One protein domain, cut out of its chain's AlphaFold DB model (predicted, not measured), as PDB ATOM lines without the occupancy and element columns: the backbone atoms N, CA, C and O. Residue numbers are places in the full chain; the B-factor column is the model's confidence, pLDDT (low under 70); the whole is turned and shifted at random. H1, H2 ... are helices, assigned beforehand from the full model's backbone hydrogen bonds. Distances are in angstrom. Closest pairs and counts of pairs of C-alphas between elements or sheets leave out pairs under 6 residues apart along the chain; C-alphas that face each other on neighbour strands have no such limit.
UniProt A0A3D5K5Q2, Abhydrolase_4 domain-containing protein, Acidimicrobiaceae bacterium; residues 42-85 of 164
ATOM      1  N   PRO A  42     264.884  -6.402  63.033       92.62
ATOM      2  CA  PRO A  42     265.424  -6.182  64.374       92.62
ATOM      3  C   PRO A  42     265.973  -4.765  64.613       92.62
ATOM      4  O   PRO A  42     266.239  -4.411  65.769       92.62
ATOM      5  N   GLU A  43     266.173  -3.946  63.579       92.19
ATOM      6  CA  GLU A  43     266.783  -2.625  63.707       92.19
ATOM      7  C   GLU A  43     265.884  -1.648  64.478       92.19
ATOM      8  O   GLU A  43     264.691  -1.468  64.216       92.19
ATOM      9  N   ARG A  44     266.470  -0.988  65.483       94.12
ATOM     10  CA  ARG A  44     265.807   0.044  66.299       94.12
ATOM     11  C   ARG A  44     266.726   1.258  66.482       94.12
ATOM     12  O   ARG A  44     267.139   1.543  67.611       94.12
ATOM     13  N   PRO A  45     267.081   1.968  65.396       92.88
ATOM     14  CA  PRO A  45     267.873   3.188  65.500       92.88
ATOM     15  C   PRO A  45     267.164   4.244  66.371       92.88
ATOM     16  O   PRO A  45     265.933   4.238  66.517       92.88
ATOM     17  N   PRO A  46     267.919   5.168  66.992       92.81
ATOM     18  CA  PRO A  46     267.336   6.256  67.761       92.81
ATOM     19  C   PRO A  46     266.503   7.182  66.852       92.81
ATOM     20  O   PRO A  46     266.853   7.374  65.686       92.81
ATOM     21  N   PRO A  47     265.455   7.851  67.372       92.62
ATOM     22  CA  PRO A  47     264.556   8.678  66.558       92.62
ATOM     23  C   PRO A  47     265.264   9.766  65.758       92.62
ATOM     24  O   PRO A  47     264.860  10.087  64.646       92.62
ATOM     25  N   SER A  48     266.329  10.340  66.323       93.31
ATOM     26  CA  SER A  48     267.123  11.369  65.654       93.31
ATOM     27  C   SER A  48     267.800  10.853  64.387       93.31
ATOM     28  O   SER A  48     267.897  11.592  63.416       93.31
ATOM     29  N   GLU A  49     268.253   9.599  64.388       94.44
ATOM     30  CA  GLU A  49     268.894   8.981  63.228       94.44
ATOM     31  C   GLU A  49     267.867   8.686  62.137       94.44
ATOM     32  O   GLU A  49     268.072   9.078  60.989       94.44
ATOM     33  N   VAL A  50     266.715   8.115  62.512       93.44
ATOM     34  CA  VAL A  50     265.597   7.887  61.583       93.44
ATOM     35  C   VAL A  50     265.141   9.192  60.939       93.44
ATOM     36  O   VAL A  50     264.962   9.258  59.724       93.44
ATOM     37  N   PHE A  51     264.980  10.245  61.739       92.31
ATOM     38  CA  PHE A  51     264.563  11.550  61.246       92.31
ATOM     39  C   PHE A  51     265.582  12.137  60.259       92.31
ATOM     40  O   PHE A  51     265.209  12.567  59.170       92.31
ATOM     41  N   SER A  52     266.876  12.111  60.597       93.81
ATOM     42  CA  SER A  52     267.932  12.586  59.696       93.81
ATOM     43  C   SER A  52     268.001  11.780  58.395       93.81
ATOM     44  O   SER A  52     268.138  12.380  57.329       93.81
ATOM     45  N   ALA A  53     267.866  10.453  58.459       93.56
ATOM     46  CA  ALA A  53     267.850   9.594  57.276       93.56
ATOM     47  C   ALA A  53     266.621   9.864  56.390       93.56
ATOM     48  O   ALA A  53     266.758  10.022  55.179       93.56
ATOM     49  N   SER A  54     265.439   9.998  56.996       93.38
ATOM     50  CA  SER A  54     264.179  10.283  56.293       93.38
ATOM     51  C   SER A  54     264.235  11.610  55.537       93.38
ATOM     52  O   SER A  54     263.803  11.685  54.389       93.38
ATOM     53  N   LEU A  55     264.821  12.648  56.146       94.06
ATOM     54  CA  LEU A  55     265.045  13.931  55.476       94.06
ATOM     55  C   LEU A  55     266.052  13.819  54.326       94.06
ATOM     56  O   LEU A  55     265.786  14.328  53.244       94.06
ATOM     57  N   ALA A  56     267.170  13.119  54.528       94.81
ATOM     58  CA  ALA A  56     268.167  12.936  53.474       94.81
ATOM     59  C   ALA A  56     267.594  12.179  52.260       94.81
ATOM     60  O   ALA A  56     267.851  12.554  51.115       94.81
ATOM     61  N   ILE A  57     266.779  11.146  52.502       93.44
ATOM     62  CA  ILE A  57     266.046  10.428  51.453       93.44
ATOM     63  C   ILE A  57     265.055  11.374  50.772       93.44
ATOM     64  O   ILE A  57     265.042  11.461  49.544       93.44
ATOM     65  N   ALA A  58     264.262  12.117  51.544       94.62
ATOM     66  CA  ALA A  58     263.280  13.045  51.000       94.62
ATOM     67  C   ALA A  58     263.915  14.104  50.081       94.62
ATOM     68  O   ALA A  58     263.395  14.354  48.992       94.62
ATOM     69  N   ASP A  59     265.063  14.660  50.469       95.38
ATOM     70  CA  ASP A  59     265.806  15.652  49.683       95.38
ATOM     71  C   ASP A  59     266.355  15.076  48.367       95.38
ATOM     72  O   ASP A  59     266.521  15.805  47.385       95.38
ATOM     73  N   SER A  60     266.597  13.762  48.308       95.75
ATOM     74  CA  SER A  60     267.007  13.079  47.075       95.75
ATOM     75  C   SER A  60     265.857  12.868  46.076       95.75
ATOM     76  O   SER A  60     266.099  12.633  44.890       95.75
ATOM     77  N   LEU A  61     264.601  12.977  46.524       92.50
ATOM     78  CA  LEU A  61     263.410  12.639  45.745       92.50
ATOM     79  C   LEU A  61     262.696  13.894  45.229       92.50
ATOM     80  O   LEU A  61     261.779  14.415  45.862       92.50
ATOM     81  N   THR A  62     263.041  14.326  44.011       93.06
ATOM     82  CA  THR A  62     262.514  15.556  43.377       93.06
ATOM     83  C   THR A  62     260.987  15.678  43.397       93.06
ATOM     84  O   THR A  62     260.458  16.779  43.535       93.06
ATOM     85  N   HIS A  63     260.272  14.565  43.236       89.38
ATOM     86  CA  HIS A  63     258.809  14.558  43.141       89.38
ATOM     87  C   HIS A  63     258.107  13.971  44.368       89.38
ATOM     88  O   HIS A  63     256.930  14.252  44.573       89.38
ATOM     89  N   PHE A  64     258.815  13.182  45.180       86.94
ATOM     90  CA  PHE A  64     258.210  12.370  46.240       86.94
ATOM     91  C   PHE A  64     258.740  12.677  47.640       86.94
ATOM     92  O   PHE A  64     258.273  12.064  48.593       86.94
ATOM     93  N   GLY A  65     259.650  13.642  47.803       91.62
ATOM     94  CA  GLY A  65     260.267  13.960  49.094       91.62
ATOM     95  C   GLY A  65     259.294  14.057  50.281       91.62
ATOM     96  O   GLY A  65     259.497  13.358  51.275       91.62
ATOM     97  N   PRO A  66     258.187  14.822  50.186       90.00
ATOM     98  CA  PRO A  66     257.220  14.928  51.278       90.00
ATOM     99  C   PRO A  66     256.613  13.596  51.743       90.00
ATOM    100  O   PRO A  66     256.245  13.491  52.908       90.00
ATOM    101  N   ALA A  67     256.528  12.581  50.875       85.44
ATOM    102  CA  ALA A  67     256.007  11.262  51.242       85.44
ATOM    103  C   ALA A  67     256.968  10.469  52.151       85.44
ATOM    104  O   ALA A  67     256.522   9.596  52.887       85.44
ATOM    105  N   PHE A  68     258.268  10.793  52.139       85.88
ATOM    106  CA  PHE A  68     259.307  10.067  52.881       85.88
ATOM    107  C   PHE A  68     259.849  10.832  54.098       85.88
ATOM    108  O   PHE A  68     260.448  10.228  54.983       85.88
ATOM    109  N   ALA A  69     259.598  12.140  54.201       87.75
ATOM    110  CA  ALA A  69     260.161  13.011  55.240       87.75
ATOM    111  C   ALA A  69     259.661  12.740  56.680       87.75
ATOM    112  O   ALA A  69     260.163  13.351  57.624       87.75
ATOM    113  N   GLY A  70     258.661  11.870  56.860       83.12
ATOM    114  CA  GLY A  70     257.975  11.638  58.138       83.12
ATOM    115  C   GLY A  70     258.093  10.225  58.709       83.12
ATOM    116  O   GLY A  70     257.356   9.909  59.642       83.12
ATOM    117  N   SER A  71     258.955   9.363  58.159       85.50
ATOM    118  CA  SER A  71     259.084   7.990  58.661       85.50
ATOM    119  C   SER A  71     259.579   7.965  60.111       85.50
ATOM    120  O   SER A  71     260.433   8.754  60.517       85.50
ATOM    121  N   THR A  72     259.035   7.036  60.897       88.25
ATOM    122  CA  THR A  72     259.491   6.748  62.270       88.25
ATOM    123  C   THR A  72     260.257   5.429  62.362       88.25
ATOM    124  O   THR A  72     260.766   5.085  63.433       88.25
ATOM    125  N   GLY A  73     260.387   4.715  61.234       89.38
ATOM    126  CA  GLY A  73     260.845   3.329  61.213       89.38
ATOM    127  C   GLY A  73     260.061   2.484  62.218       89.38
ATOM    128  O   GLY A  73     258.907   2.771  62.531       89.38
ATOM    129  N   CYS A  74     260.726   1.491  62.801       94.12
ATOM    130  CA  CYS A  74     260.134   0.624  63.821       94.12
ATOM    131  C   CYS A  74     260.354   1.103  65.263       94.12
ATOM    132  O   CYS A  74     260.017   0.395  66.210       94.12
ATOM    133  N   HIS A  75     260.900   2.311  65.457       91.19
ATOM    134  CA  HIS A  75     261.200   2.857  66.784       91.19
ATOM    135  C   HIS A  75     260.009   2.858  67.770       91.19
ATOM    136  O   HIS A  75     260.234   2.588  68.950       91.19
ATOM    137  N   PRO A  76     258.756   3.148  67.356       90.25
ATOM    138  CA  PRO A  76     257.618   3.167  68.279       90.25
ATOM    139  C   PRO A  76     257.194   1.784  68.792       90.25
ATOM    140  O   PRO A  76     256.404   1.707  69.735       90.25
ATOM    141  N   LEU A  77     257.661   0.703  68.160       93.69
ATOM    142  CA  LEU A  77     257.267  -0.663  68.481       93.69
ATOM    143  C   LEU A  77     258.308  -1.367  69.365       93.69
ATOM    144  O   LEU A  77     259.489  -1.005  69.358       93.69
ATOM    145  N   PRO A  78     257.897  -2.400  70.130       93.06
ATOM    146  CA  PRO A  78     258.824  -3.279  70.838       93.06
ATOM    147  C   PRO A  78     259.859  -3.934  69.909       93.06
ATOM    148  O   PRO A  78     259.810  -3.804  68.683       93.06
ATOM    149  N   ALA A  79     260.803  -4.665  70.505       94.50
ATOM    150  CA  ALA A  79     261.761  -5.467  69.748       94.50
ATOM    151  C   ALA A  79     261.052  -6.436  68.785       94.50
ATOM    152  O   ALA A  79     259.954  -6.912  69.088       94.50
ATOM    153  N   ALA A  80     261.710  -6.720  67.658       96.12
ATOM    154  CA  ALA A  80     261.266  -7.707  66.681       96.12
ATOM    155  C   ALA A  80     260.937  -9.037  67.364       96.12
ATOM    156  O   ALA A  80     261.683  -9.510  68.228       96.12
ATOM    157  N   VAL A  81     259.797  -9.608  66.992       96.38
ATOM    158  CA  VAL A  81     259.298 -10.861  67.569       96.38
ATOM    159  C   VAL A  81     259.631 -12.066  66.697       96.38
ATOM    160  O   VAL A  81     259.684 -13.172  67.232       96.38
ATOM    161  N   ASP A  82     259.893 -11.853  65.405       94.56
ATOM    162  CA  ASP A  82     260.253 -12.889  64.435       94.56
ATOM    163  C   ASP A  82     261.322 -12.365  63.456       94.56
ATOM    164  O   ASP A  82     261.053 -12.154  62.279       94.56
ATOM    165  N   PRO A  83     262.537 -12.052  63.946       92.62
ATOM    166  CA  PRO A  83     263.533 -11.371  63.137       92.62
ATOM    167  C   PRO A  83     263.948 -12.180  61.902       92.62
ATOM    168  O   PRO A  83     264.153 -13.394  61.990       92.62
ATOM    169  N   LEU A  84     264.170 -11.485  60.780       90.44
ATOM    170  CA  LEU A  84     264.541 -12.086  59.497       90.44
ATOM    171  C   LEU A  84     265.716 -13.069  59.620       90.44
ATOM    172  O   LEU A  84     266.791 -12.748  60.137       90.44
ATOM    173  N   HIS A  85     265.537 -14.261  59.049       88.25
ATOM    174  CA  HIS A  85     266.612 -15.226  58.865       88.25
ATOM    175  C   HIS A  85     267.227 -15.077  57.472       88.25
ATOM    176  O   HIS A  85     266.584 -15.366  56.465       88.25
TER     177      HIS A  85
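Overview. This is residues 42 to 85 of the 164 residues of the protein "Abhydrolase_4 domain-containing protein" of Acidimicrobiaceae bacterium (UniProt A0A3D5K5Q2). One straight helix, H1, makes one side of an elongated, narrow loop of chain: past its last residue the chain folds back through residues 61 to 64 into the single short turn of H2, which packs beside the last part of H1. From there residues 69 to 85, with no named element, run back past the start of H1, and the two ends of the printed part come to the same end of the loop. The printed part has 44 residues, with two named helices in the order H1, H2 and no named strand. The class is all helix, though under half of the residues, 18 of 44, are in named elements. The whole is loose, with a radius of gyration of the C-alphas of 12.3 A and spans of 36 by 22 by 12 A.

Along the chain. H1 is residues 47 to 60, 20.1 A from first to last C-alpha. It begins at C-alpha 47, at (264.556, 8.678, 66.558), and ends at C-alpha 60, at (267.007, 13.079, 47.075). H2 is residues 65 to 68, 5.5 A long, and ends at C-alpha 68, at (259.307, 10.067, 52.881).

Arrangement. H1 is the longest helix, and it touches H2 with residues 54 to 59 alone. Their closest C-alphas are those of Ala 58 and Gly 65, 3.7 A apart, and their centres are 10.0 A apart. A tight link of 4 residues joins them. In H1 every O i to N i+4 pair is within hydrogen-bond range; H2 is too short for such a pair, and its one O i to N i+3 pair is within range.

Size, cuts and confidence. The two C-alphas farthest apart are those of Thr 62 and Val 81, at 36.0 A. The C-alphas of Pro 42 and His 85, the first and last printed residues, are 10.7 A apart. The C-alphas of residues 69 to 85 lie 4 to 21 A from the mean of all C-alphas. The printed part has no cut. Its mean pLDDT is 91.9, and no printed residue is under 70.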